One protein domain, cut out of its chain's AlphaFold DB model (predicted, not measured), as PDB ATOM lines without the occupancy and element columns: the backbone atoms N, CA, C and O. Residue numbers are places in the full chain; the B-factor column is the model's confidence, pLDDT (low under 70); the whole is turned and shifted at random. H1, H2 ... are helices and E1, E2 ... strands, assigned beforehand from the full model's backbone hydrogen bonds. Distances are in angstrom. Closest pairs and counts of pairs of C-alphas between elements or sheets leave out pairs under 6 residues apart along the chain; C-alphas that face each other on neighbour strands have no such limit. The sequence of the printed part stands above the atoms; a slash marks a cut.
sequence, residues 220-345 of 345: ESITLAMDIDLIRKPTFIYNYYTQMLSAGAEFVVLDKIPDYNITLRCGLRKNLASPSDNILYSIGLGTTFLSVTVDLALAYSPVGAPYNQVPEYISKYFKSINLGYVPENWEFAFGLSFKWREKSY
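AT A GLANCE: This is residues 220 to 345 of the 345 residues of an uncharacterized protein of Elusimicrobia bacterium (UniProt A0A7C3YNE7). The domain is one sheet of six long strands, twisted and curved across its width into an open trough, with no named helix over either face. At one end of the trough the long loop of residues 230 to 243 joins E1 to E2, and a loop with the two short helices H1 and H2 joins E5 to E6; residues 308 to 314, of which 312 to 314 belong to H2, stick out there. The printed part has 126 residues with six named strands and two named helices, in the order E1, E2, E3, E4, E5, H1, H2, E6; across the sheet the order is E1, E2, E3, E4, E5, E6, all antiparallel, and the class is mostly strand. The whole is loose, with a radius of gyration of the C-alphas of 18.5 A, and elongated, spanning 58 by 35 by 28 A.

IN THESE COORDINATES: E1, residues 222 to 229, begins at C-alpha 222 (117.172, 74.470, 132.502) and is 23.9 A long. E2, residues 244 to 257, is 37.0 A long, and E3, residues 260 to 271, 36.1 A. E4, residues 280 to 289, is 29.9 A long, and E5, residues 292 to 300, 27.0 A. H1 is residues 306 to 309 and H2 residues 312 to 318, 6.0 A and 10.5 A long. E6, residues 330 to 338, is 27.2 A long and ends at C-alpha 338 (110.653, 71.608, 110.554).

HOW THE PARTS SIT: E1 to E5 form a meander, each strand the antiparallel neighbour of the one before. In the hairpin of E1 and E2, N 225 and O 248 are 2.9 A apart, within hydrogen-bond range. So are N 251 and O 264, 2.8 A, in the hairpin of E2 and E3; N 265 and O 284, 2.8 A, in that of E3 and E4; and N 285 and O 296, 2.8 A, in that of E4 and E5. E6 is antiparallel to E5 at 168 degrees, with N 295 and O 335 2.9 A apart, within range. The edge strands E1 and E6 are apart. Neither helix is on the sheet, and H1 and H2 are only just apart, their closest C-alphas 8.4 A from each other. In H2, 1 of 3 O i to N i+4 pairs and 3 of 4 O i to N i+3 pairs are within range; H1 is too short for an i+4 pair.

THE WHOLE: The C-alphas farthest apart, those of Tyr 313 and Tyr 345, are 62.0 A apart. The printed part has no cut and ends at the chain's last residue. The links E1 to E2 and H2 to E6 are long; in the first, residues 233 to 234 pair antiparallel with 241 to 242. The mean pLDDT of the printed part is 76.3; residues 302 to 330 and 340 to 345 are under 70.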
ATOM      1  N   GLU A 220     121.060  78.368 131.301       90.88
ATOM      2  CA  GLU A 220     120.781  78.230 129.861       90.88
ATOM      3  C   GLU A 220     120.216  76.850 129.482       90.88
ATOM      4  O   GLU A 220     119.488  76.728 128.499       90.88
ATOM      5  N   SER A 221     120.512  75.816 130.277       94.25
ATOM      6  CA  SER A 221     120.112  74.429 130.003       94.25
ATOM      7  C   SER A 221     118.867  73.984 130.769       94.25
ATOM      8  O   SER A 221     118.424  72.853 130.577       94.25
ATOM      9  N   ILE A 222     118.323  74.817 131.663       96.75
ATOM     10  CA  ILE A 222     117.172  74.470 132.502       96.75
ATOM     11  C   ILE A 222     116.087  75.525 132.332       96.75
ATOM     12  O   ILE A 222     116.317  76.705 132.576       96.75
ATOM     13  N   THR A 223     114.879  75.080 132.001       98.12
ATOM     14  CA  THR A 223     113.673  75.914 132.030       98.12
ATOM     15  C   THR A 223     112.690  75.325 133.026       98.12
ATOM     16  O   THR A 223     112.397  74.137 132.967       98.12
ATOM     17  N   LEU A 224     112.149  76.145 133.918       98.44
ATOM     18  CA  LEU A 224     111.039  75.797 134.799       98.44
ATOM     19  C   LEU A 224     109.807  76.569 134.343       98.44
ATOM     20  O   LEU A 224     109.896  77.768 134.099       98.44
ATOM     21  N   ALA A 225     108.660  75.911 134.234       98.44
ATOM     22  CA  ALA A 225     107.420  76.546 133.807       98.44
ATOM     23  C   ALA A 225     106.264  76.169 134.728       98.44
ATOM     24  O   ALA A 225     106.196  75.048 135.233       98.44
ATOM     25  N   MET A 226     105.347  77.106 134.934       98.56
ATOM     26  CA  MET A 226     104.109  76.889 135.671       98.56
ATOM     27  C   MET A 226     102.985  77.693 135.032       98.56
ATOM     28  O   MET A 226     103.189  78.840 134.636       98.56
ATOM     29  N   ASP A 227     101.792  77.116 134.967       98.12
ATOM     30  CA  ASP A 227     100.596  77.788 134.475       98.12
ATOM     31  C   ASP A 227      99.345  77.385 135.251       98.12
ATOM     32  O   ASP A 227      99.256  76.285 135.797       98.12
ATOM     33  N   ILE A 228      98.376  78.297 135.301       98.31
ATOM     34  CA  ILE A 228      97.091  78.083 135.963       98.31
ATOM     35  C   ILE A 228      95.944  78.626 135.113       98.31
ATOM     36  O   ILE A 228      95.989  79.753 134.613       98.31
ATOM     37  N   ASP A 229      94.889  77.825 134.986       97.88
ATOM     38  CA  ASP A 229      93.612  78.266 134.443       97.88
ATOM     39  C   ASP A 229      92.924  79.198 135.458       97.88
ATOM     40  O   ASP A 229      92.605  78.821 136.589       97.88
ATOM     41  N   LEU A 230      92.652  80.431 135.043       97.81
ATOM     42  CA  LEU A 230      91.968  81.438 135.853       97.81
ATOM     43  C   LEU A 230      90.461  81.181 135.968       97.81
ATOM     44  O   LEU A 230      89.820  81.663 136.899       97.81
ATOM     45  N   ILE A 231      89.890  80.446 135.013       96.25
ATOM     46  CA  ILE A 231      88.449  80.218 134.902       96.25
ATOM     47  C   ILE A 231      88.155  78.734 135.091       96.25
ATOM     48  O   ILE A 231      88.675  77.887 134.363       96.25
ATOM     49  N   ARG A 232      87.252  78.430 136.028       95.75
ATOM     50  CA  ARG A 232      86.623  77.113 136.140       95.75
ATOM     51  C   ARG A 232      85.617  76.945 135.005       95.75
ATOM     52  O   ARG A 232      84.629  77.674 134.954       95.75
ATOM     53  N   LYS A 233      85.839  75.970 134.126       92.38
ATOM     54  CA  LYS A 233      84.982  75.722 132.955       92.38
ATOM     55  C   LYS A 233      84.302  74.349 133.020       92.38
ATOM     56  O   LYS A 233      84.926  73.395 133.496       92.38
ATOM     57  N   PRO A 234      83.033  74.231 132.590       89.62
ATOM     58  CA  PRO A 234      82.344  72.944 132.521       89.62
ATOM     59  C   PRO A 234      82.944  72.067 131.415       89.62
ATOM     60  O   PRO A 234      83.522  72.582 130.456       89.62
ATOM     61  N   THR A 235      82.785  70.750 131.527       85.50
ATOM     62  CA  THR A 235      83.099  69.813 130.438       85.50
ATOM     63  C   THR A 235      81.828  69.192 129.858       85.50
ATOM     64  O   THR A 235      80.706  69.518 130.251       85.50
ATOM     65  N   PHE A 236      81.995  68.291 128.890       77.19
ATOM     66  CA  PHE A 236      80.898  67.474 128.373       77.19
ATOM     67  C   PHE A 236      80.440  66.381 129.348       77.19
ATOM     68  O   PHE A 236      79.344  65.850 129.181       77.19
ATOM     69  N   ILE A 237      81.231  66.099 130.387       75.38
ATOM     70  CA  ILE A 237      80.873  65.173 131.460       75.38
ATOM     71  C   ILE A 237      80.000  65.924 132.468       75.38
ATOM     72  O   ILE A 237      80.352  67.004 132.949       75.38
ATOM     73  N   TYR A 238      78.839  65.350 132.783       71.75
ATOM     74  CA  TYR A 238      77.879  65.968 133.689       71.75
ATOM     75  C   TYR A 238      78.506  66.269 135.055       71.75
ATOM     76  O   TYR A 238      79.156  65.417 135.655       71.75
ATOM     77  N   ASN A 239      78.287  67.493 135.546       76.88
ATOM     78  CA  ASN A 239      78.799  67.991 136.824       76.88
ATOM     79  C   ASN A 239      80.331  67.902 136.997       76.88
ATOM     80  O   ASN A 239      80.836  67.974 138.117       76.88
ATOM     81  N   TYR A 240      81.083  67.790 135.901       82.50
ATOM     82  CA  TYR A 240      82.537  67.799 135.930       82.50
ATOM     83  C   TYR A 240      83.069  69.115 135.367       82.50
ATOM     84  O   TYR A 240      82.619  69.630 134.339       82.50
ATOM     85  N   TYR A 241      84.036  69.684 136.077       89.12
ATOM     86  CA  TYR A 241      84.609  70.985 135.774       89.12
ATOM     87  C   TYR A 241      86.122  70.870 135.706       89.12
ATOM     88  O   TYR A 241      86.724  70.013 136.352       89.12
ATOM     89  N   THR A 242      86.740  71.766 134.946       91.75
ATOM     90  CA  THR A 242      88.193  71.829 134.812       91.75
ATOM     91  C   THR A 242      88.709  73.202 135.201       91.75
ATOM     92  O   THR A 242      88.131  74.231 134.848       91.75
ATOM     93  N   GLN A 243      89.797  73.193 135.962       96.31
ATOM     94  CA  GLN A 243      90.642  74.343 136.242       96.31
ATOM     95  C   GLN A 243      92.048  73.805 136.501       96.31
ATOM     96  O   GLN A 243      92.320  73.291 137.581       96.31
ATOM     97  N   MET A 244      92.919  73.824 135.499       95.44
ATOM     98  CA  MET A 244      94.203  73.134 135.591       95.44
ATOM     99  C   MET A 244      95.282  74.005 136.233       95.44
ATOM    100  O   MET A 244      95.424  75.173 135.885       95.44
ATOM    101  N   LEU A 245      96.072  73.406 137.120       97.25
ATOM    102  CA  LEU A 245      97.391  73.880 137.527       97.25
ATOM    103  C   LEU A 245      98.424  72.927 136.933       97.25
ATOM    104  O   LEU A 245      98.347  71.719 137.173       97.25
ATOM    105  N   SER A 246      99.379  73.457 136.178       96.81
ATOM    106  CA  SER A 246     100.467  72.675 135.593       96.81
ATOM    107  C   SER A 246     101.811  73.250 136.013       96.81
ATOM    108  O   SER A 246     101.963  74.463 136.135       96.81
ATOM    109  N   ALA A 247     102.793  72.379 136.214       98.25
ATOM    110  CA  ALA A 247     104.186  72.757 136.397       98.25
ATOM    111  C   ALA A 247     105.081  71.777 135.639       98.25
ATOM    112  O   ALA A 247     104.737  70.605 135.493       98.25
ATOM    113  N   GLY A 248     106.230  72.231 135.161       97.94
ATOM    114  CA  GLY A 248     107.153  71.385 134.421       97.94
ATOM    115  C   GLY A 248     108.561  71.938 134.367       97.94
ATOM    116  O   GLY A 248     108.815  73.093 134.710       97.94
ATOM    117  N   ALA A 249     109.471  71.075 133.945       98.19
ATOM    118  CA  ALA A 249     110.866  71.393 133.740       98.19
ATOM    119  C   ALA A 249     111.340  70.848 132.391       98.19
ATOM    120  O   ALA A 249     110.959  69.755 131.967       98.19
ATOM    121  N   GLU A 250     112.192  71.622 131.736       97.81
ATOM    122  CA  GLU A 250     112.913  71.254 130.529       97.81
ATOM    123  C   GLU A 250     114.413  71.275 130.821       97.81
ATOM    124  O   GLU A 250     114.921  72.232 131.406       97.81
ATOM    125  N   PHE A 251     115.105  70.220 130.402       96.81
ATOM    126  CA  PHE A 251     116.539  70.030 130.561       96.81
ATOM    127  C   PHE A 251     117.166  69.791 129.194       96.81
ATOM    128  O   PHE A 251     116.939  68.758 128.562       96.81
ATOM    129  N   VAL A 252     117.989  70.727 128.746       94.94
ATOM    130  CA  VAL A 252     118.794  70.569 127.539       94.94
ATOM    131  C   VAL A 252     120.024  69.740 127.903       94.94
ATOM    132  O   VAL A 252     120.883  70.177 128.663       94.94
ATOM    133  N   VAL A 253     120.080  68.506 127.404       91.69
ATOM    134  CA  VAL A 253     121.137  67.536 127.735       91.69
ATOM    135  C   VAL A 253     122.354  67.729 126.837       91.69
ATOM    136  O   VAL A 253     123.494  67.620 127.287       91.69
ATOM    137  N   LEU A 254     122.112  68.001 125.556       86.75
ATOM    138  CA  LEU A 254     123.140  68.200 124.540       86.75
ATOM    139  C   LEU A 254     122.692  69.319 123.605       86.75
ATOM    140  O   LEU A 254     121.619  69.218 123.020       86.75
ATOM    141  N   ASP A 255     123.517  70.350 123.455       82.25
ATOM    142  CA  ASP A 255     123.301  71.496 122.556       82.25
ATOM    143  C   ASP A 255     124.580  71.978 121.848       82.25
ATOM    144  O   ASP A 255     124.539  72.859 120.992       82.25
ATOM    145  N   LYS A 256     125.734  71.391 122.184       76.19
ATOM    146  CA  LYS A 256     127.055  71.848 121.721       76.19
ATOM    147  C   LYS A 256     127.406  71.416 120.300       76.19
ATOM    148  O   LYS A 256     128.448  71.814 119.784       76.19
ATOM    149  N   ILE A 257     126.582  70.574 119.680       80.75
ATOM    150  CA  ILE A 257     126.777  70.123 118.304       80.75
ATOM    151  C   ILE A 257     125.883  70.988 117.408       80.75
ATOM    152  O   ILE A 257     124.668  71.008 117.610       80.75
ATOM    153  N   PRO A 258     126.445  71.694 116.408       76.56
ATOM    154  CA  PRO A 258     125.644  72.448 115.453       76.56
ATOM    155  C   PRO A 258     124.567  71.554 114.832       76.56
ATOM    156  O   PRO A 258     124.868  70.455 114.371       76.56
ATOM    157  N   ASP A 259     123.319  72.024 114.833       80.50
ATOM    158  CA  ASP A 259     122.157  71.303 114.292       80.50
ATOM    159  C   ASP A 259     121.754  70.014 115.014       80.50
ATOM    160  O   ASP A 259     120.910  69.277 114.493       80.50
ATOM    161  N   TYR A 260     122.291  69.767 116.212       85.62
ATOM    162  CA  TYR A 260     121.880  68.645 117.039       85.62
ATOM    163  C   TYR A 260     121.597  69.055 118.481       85.62
ATOM    164  O   TYR A 260     122.469  69.586 119.169       85.62
ATOM    165  N   ASN A 261     120.383  68.766 118.952       90.06
ATOM    166  CA  ASN A 261     120.057  68.896 120.365       90.06
ATOM    167  C   ASN A 261     119.269  67.701 120.909       90.06
ATOM    168  O   ASN A 261     118.565  67.004 120.173       90.06
ATOM    169  N   ILE A 262     119.404  67.474 122.214       93.44
ATOM    170  CA  ILE A 262     118.575  66.539 122.976       93.44
ATOM    171  C   ILE A 262     118.035  67.265 124.197       93.44
ATOM    172  O   ILE A 262     118.790  67.866 124.961       93.44
ATOM    173  N   THR A 263     116.726  67.168 124.386       95.12
ATOM    174  CA  THR A 263     115.988  67.825 125.457       95.12
ATOM    175  C   THR A 263     115.134  66.806 126.194       95.12
ATOM    176  O   THR A 263     114.384  66.053 125.577       95.12
ATOM    177  N   LEU A 264     115.224  66.791 127.518       97.12
ATOM    178  CA  LEU A 264     114.351  66.014 128.390       97.12
ATOM    179  C   LEU A 264     113.334  66.936 129.044       97.12
ATOM    180  O   LEU A 264     113.656  68.051 129.444       97.12
ATOM    181  N   ARG A 265     112.100  66.461 129.174       95.88
ATOM    182  CA  ARG A 265     111.006  67.201 129.799       95.88
ATOM    183  C   ARG A 265     110.344  66.347 130.851       95.88
ATOM    184  O   ARG A 265     110.184  65.142 130.670       95.88
ATOM    185  N   CYS A 266     109.912  66.982 131.923       97.00
ATOM    186  CA  CYS A 266     108.976  66.387 132.857       97.00
ATOM    187  C   CYS A 266     107.953  67.425 133.299       97.00
ATOM    188  O   CYS A 266     108.204  68.629 133.263       97.00
ATOM    189  N   GLY A 267     106.780  66.960 133.702       96.25
ATOM    190  CA  GLY A 267     105.715  67.848 134.125       96.25
ATOM    191  C   GLY A 267     104.669  67.149 134.960       96.25
ATOM    192  O   GLY A 267     104.544  65.926 134.947       96.25
ATOM    193  N   LEU A 268     103.906  67.953 135.680       96.00
ATOM    194  CA  LEU A 268     102.779  67.542 136.488       96.00
ATOM    195  C   LEU A 268     101.589  68.460 136.217       96.00
ATOM    196  O   LEU A 268     101.757  69.653 135.962       96.00
ATOM    197  N   ARG A 269     100.382  67.903 136.278       93.69
ATOM    198  CA  ARG A 269      99.129  68.642 136.109       93.69
ATOM    199  C   ARG A 269      98.095  68.166 137.120       93.69
ATOM    200  O   ARG A 269      97.956  66.970 137.353       93.69
ATOM    201  N   LYS A 270      97.347  69.100 137.701       93.31
ATOM    202  CA  LYS A 270      96.254  68.834 138.641       93.31
ATOM    203  C   LYS A 270      95.031  69.655 138.257       93.31
ATOM    204  O   LYS A 270      95.134  70.858 138.033       93.31
ATOM    205  N   ASN A 271      93.866  69.014 138.250       93.06
ATOM    206  CA  ASN A 271      92.595  69.716 138.168       93.06
ATOM    207  C   ASN A 271      92.206  70.257 139.554       93.06
ATOM    208  O   ASN A 271      91.928  69.492 140.476       93.06
ATOM    209  N   LEU A 272      92.198  71.576 139.713       94.94
ATOM    210  CA  LEU A 272      91.790  72.267 140.936       94.94
ATOM    211  C   LEU A 272      90.267  72.283 141.118       94.94
ATOM    212  O   LEU A 272      89.786  72.366 142.245       94.94
ATOM    213  N   ALA A 273      89.501  72.174 140.027       91.19
ATOM    214  CA  ALA A 273      88.037  72.172 140.079       91.19
ATOM    215  C   ALA A 273      87.444  70.832 140.550       91.19
ATOM    216  O   ALA A 273      86.279  70.795 140.951       91.19
ATOM    217  N   SER A 274      88.253  69.769 140.537       86.81
ATOM    218  CA  SER A 274      87.902  68.424 140.995       86.81
ATOM    219  C   SER A 274      89.012  67.900 141.916       86.81
ATOM    220  O   SER A 274      89.914  67.193 141.467       86.81
ATOM    221  N   PRO A 275      88.990  68.241 143.221       79.44
ATOM    222  CA  PRO A 275      90.066  67.895 144.153       79.44
ATOM    223  C   PRO A 275      90.344  66.391 144.279       79.44
ATOM    224  O   PRO A 275      91.473  66.021 144.603       79.44
ATOM    225  N   SER A 276      89.348  65.546 143.994       78.69
ATOM    226  CA  SER A 276      89.451  64.082 143.960       78.69
ATOM    227  C   SER A 276      90.268  63.535 142.786       78.69
ATOM    228  O   SER A 276      90.684  62.382 142.837       78.69
ATOM    229  N   ASP A 277      90.497  64.325 141.734       81.06
ATOM    230  CA  ASP A 277      91.256  63.876 140.562       81.06
ATOM    231  C   ASP A 277      92.720  63.654 140.924       81.06
ATOM    232  O   ASP A 277      93.289  64.398 141.716       81.06
ATOM    233  N   ASN A 278      93.392  62.681 140.327       83.19
ATOM    234  CA  ASN A 278      94.807  62.476 140.618       83.19
ATOM    235  C   ASN A 278      95.698  63.471 139.870       83.19
ATOM    236  O   ASN A 278      95.286  64.132 138.916       83.19
ATOM    237  N   ILE A 279      96.936  63.597 140.343       87.12
ATOM    238  CA  ILE A 279      97.965  64.336 139.614       87.12
ATOM    239  C   ILE A 279      98.340  63.511 138.378       87.12
ATOM    240  O   ILE A 279      98.606  62.313 138.476       87.12
ATOM    241  N   LEU A 280      98.347  64.157 137.216       88.94
ATOM    242  CA  LEU A 280      98.878  63.615 135.972       88.94
ATOM    243  C   LEU A 280     100.373  63.926 135.920       88.94
ATOM    244  O   LEU A 280     100.758  65.090 136.026       88.94
ATOM    245  N   TYR A 281     101.199  62.910 135.727       91.44
ATOM    246  CA  TYR A 281     102.636  63.039 135.517       91.44
ATOM    247  C   TYR A 281     102.938  62.933 134.031       91.44
ATOM    248  O   TYR A 281     102.258  62.214 133.312       91.44
ATOM    249  N   SER A 282     103.965  63.622 133.559       93.12
ATOM    250  CA  SER A 282     104.393  63.560 132.166       93.12
ATOM    251  C   SER A 282     105.906  63.579 132.060       93.12
ATOM    252  O   SER A 282     106.592  64.199 132.877       93.12
ATOM    253  N   ILE A 283     106.411  62.893 131.046       95.31
ATOM    254  CA  ILE A 283     107.808  62.902 130.631       95.31
ATOM    255  C   ILE A 283     107.867  63.071 129.115       95.31
ATOM    256  O   ILE A 283     106.967  62.641 128.396       95.31
ATOM    257  N   GLY A 284     108.928  63.689 128.617       92.88
ATOM    258  CA  GLY A 284     109.123  63.871 127.190       92.88
ATOM    259  C   GLY A 284     110.588  63.887 126.796       92.88
ATOM    260  O   GLY A 284     111.463  64.228 127.590       92.88
ATOM    261  N   LEU A 285     110.833  63.516 125.547       94.69
ATOM    262  CA  LEU A 285     112.123  63.542 124.889       94.69
ATOM    263  C   LEU A 285     111.961  64.288 123.567       94.69
ATOM    264  O   LEU A 285     111.194  63.864 122.707       94.69
ATOM    265  N   GLY A 286     112.690  65.385 123.418       92.25
ATOM    266  CA  GLY A 286     112.820  66.122 122.169       92.25
ATOM    267  C   GLY A 286     114.219  65.953 121.603       92.25
ATOM    268  O   GLY A 286     115.202  66.037 122.340       92.25
ATOM    269  N   THR A 287     114.336  65.743 120.300       92.62
ATOM    270  CA  THR A 287     115.622  65.821 119.609       92.62
ATOM    271  C   THR A 287     115.488  66.606 118.323       92.62
ATOM    272  O   THR A 287     114.537  66.424 117.570       92.62
ATOM    273  N   THR A 288     116.446  67.488 118.070       89.81
ATOM    274  CA  THR A 288     116.566  68.191 116.795       89.81
ATOM    275  C   THR A 288     117.762  67.645 116.046       89.81
ATOM    276  O   THR A 288     118.838  67.542 116.622       89.81
ATOM    277  N   PHE A 289     117.583  67.330 114.767       88.56
ATOM    278  CA  PHE A 289     118.637  66.944 113.843       88.56
ATOM    279  C   PHE A 289     118.415  67.632 112.495       88.56
ATOM    280  O   PHE A 289     117.365  67.464 111.878       88.56
ATOM    281  N   LEU A 290     119.396  68.411 112.025       85.56
ATOM    282  CA  LEU A 290     119.358  69.085 110.716       85.56
ATOM    283  C   LEU A 290     118.058  69.873 110.474       85.56
ATOM    284  O   LEU A 290     117.456  69.806 109.406       85.56
ATOM    285  N   SER A 291     117.638  70.649 111.475       85.38
ATOM    286  CA  SER A 291     116.396  71.439 111.459       85.38
ATOM    287  C   SER A 291     115.086  70.640 111.480       85.38
ATOM    288  O   SER A 291     114.015  71.233 111.357       85.38
ATOM    289  N   VAL A 292     115.146  69.324 111.669       86.94
ATOM    290  CA  VAL A 292     113.983  68.487 111.973       86.94
ATOM    291  C   VAL A 292     113.965  68.233 113.470       86.94
ATOM    292  O   VAL A 292     114.926  67.684 114.001       86.94
ATOM    293  N   THR A 293     112.889  68.608 114.150       88.56
ATOM    294  CA  THR A 293     112.688  68.282 115.564       88.56
ATOM    295  C   THR A 293     111.642  67.187 115.688       88.56
ATOM    296  O   THR A 293     110.558  67.281 115.111       88.56
ATOM    297  N   VAL A 294     111.985  66.147 116.437       91.19
ATOM    298  CA  VAL A 294     111.109  65.042 116.812       91.19
ATOM    299  C   VAL A 294     110.890  65.108 118.313       91.19
ATOM    300  O   VAL A 294     111.856  65.104 119.078       91.19
ATOM    301  N   ASP A 295     109.631  65.124 118.731       89.38
ATOM    302  CA  ASP A 295     109.236  65.114 120.133       89.38
ATOM    303  C   ASP A 295     108.383  63.883 120.426       89.38
ATOM    304  O   ASP A 295     107.447  63.550 119.698       89.38
ATOM    305  N   LEU A 296     108.698  63.214 121.527       91.38
ATOM    306  CA  LEU A 296     107.938  62.099 122.063       91.38
ATOM    307  C   LEU A 296     107.564  62.437 123.500       91.38
ATOM    308  O   LEU A 296     108.435  62.782 124.297       91.38
ATOM    309  N   ALA A 297     106.284  62.337 123.840       87.88
ATOM    310  CA  ALA A 297     105.805  62.568 125.194       87.88
ATOM    311  C   ALA A 297     104.904  61.430 125.674       87.88
ATOM    312  O   ALA A 297     104.147  60.834 124.905       87.88
ATOM    313  N   LEU A 298     105.004  61.154 126.969       88.69
ATOM    314  CA  LEU A 298     104.206  60.182 127.699       88.69
ATOM    315  C   LEU A 298     103.615  60.869 128.922       88.69
ATOM    316  O   LEU A 298     104.336  61.549 129.653       88.69
ATOM    317  N   ALA A 299     102.329  60.664 129.174       84.12
ATOM    318  CA  ALA A 299     101.696  61.047 130.427       84.12
ATOM    319  C   ALA A 299     101.108  59.827 131.134       84.12
ATOM    320  O   ALA A 299     100.727  58.857 130.487       84.12
ATOM    321  N   TYR A 300     101.070  59.880 132.462       84.00
ATOM    322  CA  TYR A 300     100.629  58.809 133.342       84.00
ATOM    323  C   TYR A 300      99.799  59.362 134.504       84.00
ATOM    324  O   TYR A 300     100.200  60.333 135.150       84.00
ATOM    325  N   SER A 301      98.679  58.709 134.823       79.06
ATOM    326  CA  SER A 301      97.910  58.967 136.048       79.06
ATOM    327  C   SER A 301      97.849  57.711 136.938       79.06
ATOM    328  O   SER A 301      97.440  56.658 136.451       79.06
ATOM    329  N   PRO A 302      98.245  57.771 138.232       67.81
ATOM    330  CA  PRO A 302      98.319  56.597 139.120       67.81
ATOM    331  C   PRO A 302      97.002  55.858 139.361       67.81
ATOM    332  O   PRO A 302      96.996  54.673 139.677       67.81
ATOM    333  N   VAL A 303      95.891  56.562 139.211       60.69
ATOM    334  CA  VAL A 303      94.552  55.994 139.128       60.69
ATOM    335  C   VAL A 303      94.011  56.567 137.837       60.69
ATOM    336  O   VAL A 303      94.223  57.761 137.595       60.69
ATOM    337  N   GLY A 304      93.370  55.741 137.012       50.53
ATOM    338  CA  GLY A 304      92.756  56.210 135.776       50.53
ATOM    339  C   GLY A 304      91.977  57.494 136.020       50.53
ATOM    340  O   GLY A 304      91.508  57.757 137.137       50.53
ATOM    341  N   ALA A 305      91.853  58.319 134.980       43.69
ATOM    342  CA  ALA A 305      90.893  59.413 134.992       43.69
ATOM    343  C   ALA A 305      89.566  58.923 135.619       43.69
ATOM    344  O   ALA A 305      89.285  57.721 135.583       43.69
ATOM    345  N   PRO A 306      88.696  59.790 136.158       44.38
ATOM    346  CA  PRO A 306      87.383  59.384 136.681       44.38
ATOM    347  C   PRO A 306      86.458  58.660 135.663       44.38
ATOM    348  O   PRO A 306      85.280  58.460 135.933       44.38
ATOM    349  N   TYR A 307      86.981  58.185 134.530       41.09
ATOM    350  CA  TYR A 307      86.545  56.987 133.810       41.09
ATOM    351  C   TYR A 307      86.206  55.773 134.687       41.09
ATOM    352  O   TYR A 307      85.439  54.935 134.233       41.09
ATOM    353  N   ASN A 308      86.650  55.697 135.946       34.41
ATOM    354  CA  ASN A 308      86.161  54.691 136.901       34.41
ATOM    355  C   ASN A 308      84.645  54.782 137.196       34.41
ATOM    356  O   ASN A 308      84.103  53.902 137.857       34.41
ATOM    357  N   GLN A 309      83.946  55.823 136.728       38.00
ATOM    358  CA  GLN A 309      82.477  55.901 136.768       38.00
ATOM    359  C   GLN A 309      81.798  55.423 135.477       38.00
ATOM    360  O   GLN A 309      80.570  55.403 135.398       38.00
ATOM    361  N   VAL A 310      82.573  55.051 134.458       38.22
ATOM    362  CA  VAL A 310      82.076  54.499 133.201       38.22
ATOM    363  C   VAL A 310      82.193  52.976 133.300       38.22
ATOM    364  O   VAL A 310      83.310  52.462 133.327       38.22
ATOM    365  N   PRO A 311      81.074  52.235 133.376       38.81
ATOM    366  CA  PRO A 311      81.106  50.781 133.477       38.81
ATOM    367  C   PRO A 311      81.984  50.133 132.396       38.81
ATOM    368  O   PRO A 311      81.973  50.563 131.241       38.81
ATOM    369  N   GLU A 312      82.703  49.067 132.747       38.72
ATOM    370  CA  GLU A 312      83.700  48.383 131.901       38.72
ATOM    371  C   GLU A 312      83.162  47.948 130.517       38.72
ATOM    372  O   GLU A 312      83.901  47.855 129.534       38.72
ATOM    373  N   TYR A 313      81.847  47.740 130.385       42.09
ATOM    374  CA  TYR A 313      81.232  47.445 129.088       42.09
ATOM    375  C   TYR A 313      81.264  48.643 128.127       42.09
ATOM    376  O   TYR A 313      81.371  48.430 126.925       42.09
ATOM    377  N   ILE A 314      81.225  49.885 128.618       37.50
ATOM    378  CA  ILE A 314      81.310  51.101 127.798       37.50
ATOM    379  C   ILE A 314      82.755  51.329 127.327       37.50
ATOM    380  O   ILE A 314      82.965  51.680 126.165       37.50
ATOM    381  N   SER A 315      83.760  51.057 128.171       42.09
ATOM    382  CA  SER A 315      85.179  51.232 127.808       42.09
ATOM    383  C   SER A 315      85.608  50.324 126.646       42.09
ATOM    384  O   SER A 315      86.405  50.732 125.797       42.09
ATOM    385  N   LYS A 316      85.005  49.130 126.516       40.78
ATOM    386  CA  LYS A 316      85.205  48.226 125.365       40.78
ATOM    387  C   LYS A 316      84.787  48.825 124.019       40.78
ATOM    388  O   LYS A 316      85.409  48.495 123.011       40.78
ATOM    389  N   TYR A 317      83.787  49.706 123.971       40.34
ATOM    390  CA  TYR A 317      83.310  50.291 122.709       40.34
ATOM    391  C   TYR A 317      84.121  51.515 122.254       40.34
ATOM    392  O   TYR A 317      84.135  51.816 121.059       40.34
ATOM    393  N   PHE A 318      84.854  52.172 123.160       38.06
ATOM    394  CA  PHE A 318      85.767  53.277 122.832       38.06
ATOM    395  C   PHE A 318      87.145  52.810 122.317       38.06
ATOM    396  O   PHE A 318      87.885  53.603 121.743       38.06
ATOM    397  N   LYS A 319      87.477  51.511 122.421       38.88
ATOM    398  CA  LYS A 319      88.771  50.907 122.017       38.88
ATOM    399  C   LYS A 319      89.017  50.798 120.497       38.88
ATOM    400  O   LYS A 319      89.823  49.980 120.063       38.88
ATOM    401  N   SER A 320      88.363  51.608 119.662       33.19
ATOM    402  CA  SER A 320      88.481  51.518 118.194       33.19
ATOM    403  C   SER A 320      89.151  52.726 117.530       33.19
ATOM    404  O   SER A 320      88.651  53.248 116.542       33.19
ATOM    405  N   ILE A 321      90.333  53.124 118.015       32.81
ATOM    406  CA  ILE A 321      91.345  53.830 117.205       32.81
ATOM    407  C   ILE A 321      92.695  53.166 117.501       32.81
ATOM    408  O   ILE A 321      93.222  53.234 118.606       32.81
ATOM    409  N   ASN A 322      93.194  52.406 116.528       29.91
ATOM    410  CA  ASN A 322      94.261  51.428 116.700       29.91
ATOM    411  C   ASN A 322      95.638  52.086 116.477       29.91
ATOM    412  O   ASN A 322      96.057  52.258 115.334       29.91
ATOM    413  N   LEU A 323      96.332  52.450 117.562       27.16
ATOM    414  CA  LEU A 323      97.756  52.840 117.572       27.16
ATOM    415  C   LEU A 323      98.614  51.908 118.458       27.16
ATOM    416  O   LEU A 323      99.695  52.279 118.904       27.16
ATOM    417  N   GLY A 324      98.165  50.670 118.688       31.92
ATOM    418  CA  GLY A 324      98.776  49.765 119.664       31.92
ATOM    419  C   GLY A 324      98.177  49.953 121.059       31.92
ATOM    420  O   GLY A 324      97.551  50.967 121.356       31.92
ATOM    421  N   TYR A 325      98.284  48.926 121.900       36.44
ATOM    422  CA  TYR A 325      97.692  48.921 123.238       36.44
ATOM    423  C   TYR A 325      98.367  49.974 124.129       36.44
ATOM    424  O   TYR A 325      99.470  49.757 124.627       36.44
ATOM    425  N   VAL A 326      97.699  51.107 124.328       38.81
ATOM    426  CA  VAL A 326      98.042  52.093 125.356       38.81
ATOM    427  C   VAL A 326      97.202  51.744 126.592       38.81
ATOM    428  O   VAL A 326      95.974  51.698 126.475       38.81
ATOM    429  N   PRO A 327      97.804  51.423 127.754       50.22
ATOM    430  CA  PRO A 327      97.024  51.150 128.959       50.22
ATOM    431  C   PRO A 327      96.195  52.385 129.345       50.22
ATOM    432  O   PRO A 327      96.635  53.506 129.123       50.22
ATOM    433  N   GLU A 328      95.025  52.194 129.962       56.44
ATOM    434  CA  GLU A 328      93.999  53.238 130.204       56.44
ATOM    435  C   GLU A 328      94.482  54.454 131.027       56.44
ATOM    436  O   GLU A 328      93.833  55.496 131.052       56.44
ATOM    437  N   ASN A 329      95.655  54.341 131.650       65.38
ATOM    438  CA  ASN A 329      96.287  55.379 132.463       65.38
ATOM    439  C   ASN A 329      97.383  56.158 131.727       65.38
ATOM    440  O   ASN A 329      98.065  56.963 132.361       65.38
ATOM    441  N   TRP A 330      97.606  55.872 130.443       68.88
ATOM    442  CA  TRP A 330      98.693  56.436 129.656       68.88
ATOM    443  C   TRP A 330      98.166  57.268 128.493       68.88
ATOM    444  O   TRP A 330      97.242  56.870 127.789       68.88
ATOM    445  N   GLU A 331      98.818  58.399 128.250       73.44
ATOM    446  CA  GLU A 331      98.630  59.195 127.041       73.44
ATOM    447  C   GLU A 331      99.961  59.280 126.296       73.44
ATOM    448  O   GLU A 331     101.022  59.426 126.910       73.44
ATOM    449  N   PHE A 332      99.905  59.190 124.970       75.88
ATOM    450  CA  PHE A 332     101.065  59.295 124.093       75.88
ATOM    451  C   PHE A 332     100.880  60.461 123.131       75.88
ATOM    452  O   PHE A 332      99.817  60.613 122.528       75.88
ATOM    453  N   ALA A 333     101.935  61.248 122.948       75.75
ATOM    454  CA  ALA A 333     101.986  62.270 121.919       75.75
ATOM    455  C   ALA A 333     103.291  62.173 121.129       75.75
ATOM    456  O   ALA A 333     104.367  61.934 121.680       75.75
ATOM    457  N   PHE A 334     103.170  62.400 119.823       78.12
ATOM    458  CA  PHE A 334     104.280  62.481 118.886       78.12
ATOM    459  C   PHE A 334     104.202  63.809 118.137       78.12
ATOM    460  O   PHE A 334     103.146  64.172 117.614       78.12
ATOM    461  N   GLY A 335     105.322  64.521 118.086       71.31
ATOM    462  CA  GLY A 335     105.477  65.780 117.375       71.31
ATOM    463  C   GLY A 335     106.594  65.692 116.345       71.31
ATOM    464  O   GLY A 335     107.656  65.129 116.607       71.31
ATOM    465  N   LEU A 336     106.356  66.284 115.178       71.62
ATOM    466  CA  LEU A 336     107.363  66.501 114.149       71.62
ATOM    467  C   LEU A 336     107.295  67.966 113.726       71.62
ATOM    468  O   LEU A 336     106.225  68.451 113.358       71.62
ATOM    469  N   SER A 337     108.422  68.671 113.763       77.06
ATOM    470  CA  SER A 337     108.501  70.048 113.279       77.06
ATOM    471  C   SER A 337     109.733  70.276 112.414       77.06
ATOM    472  O   SER A 337     110.755  69.605 112.546       77.06
ATOM    473  N   PHE A 338     109.606  71.227 111.491       82.25
ATOM    474  CA  PHE A 338     110.653  71.608 110.554       82.25
ATOM    475  C   PHE A 338     110.975  73.079 110.766       82.25
ATOM    476  O   PHE A 338     110.099  73.938 110.657       82.25
ATOM    477  N   LYS A 339     112.239  73.384 111.037       74.19
ATOM    478  CA  LYS A 339     112.729  74.754 111.095       74.19
ATOM    479  C   LYS A 339     113.304  75.119 109.734       74.19
ATOM    480  O   LYS A 339     114.399  74.700 109.373       74.19
ATOM    481  N   TRP A 340     112.583  75.914 108.954       63.75
ATOM    482  CA  TRP A 340     113.189  76.487 107.757       63.75
ATOM    483  C   TRP A 340     114.137  77.607 108.197       63.75
ATOM    484  O   TRP A 340     113.703  78.604 108.772       63.75
ATOM    485  N   ARG A 341     115.450  77.418 108.015       57.44
ATOM    486  CA  ARG A 341     116.427  78.486 108.257       57.44
ATOM    487  C   ARG A 341     116.228  79.554 107.185       57.44
ATOM    488  O   ARG A 341     116.719  79.397 106.069       57.44
ATOM    489  N   GLU A 342     115.558  80.648 107.533       46.09
ATOM    490  CA  GLU A 342     115.722  81.887 106.781       46.09
ATOM    491  C   GLU A 342     117.196  82.289 106.866       46.09
ATOM    492  O   GLU A 342     117.737  82.537 107.945       46.09
ATOM    493  N   LYS A 343     117.877  82.308 105.716       38.28
ATOM    494  CA  LYS A 343     119.089  83.110 105.585       38.28
ATOM    495  C   LYS A 343     118.631  84.559 105.681       38.28
ATOM    496  O   LYS A 343     118.048  85.069 104.729       38.28
ATOM    497  N   SER A 344     118.885  85.198 106.816       34.56
ATOM    498  CA  SER A 344     118.931  86.654 106.881       34.56
ATOM    499  C   SER A 344     119.985  87.098 105.861       34.56
ATOM    500  O   SER A 344     121.164  86.778 106.031       34.56
ATOM    501  N   TYR A 345     119.538  87.683 104.749       35.50
ATOM    502  CA  TYR A 345     120.413  88.271 103.732       35.50
ATOM    503  C   TYR A 345     120.983  89.602 104.202       35.50
ATOM    504  O   TYR A 345     120.243  90.337 104.897       35.50
TER     505      TYR A 345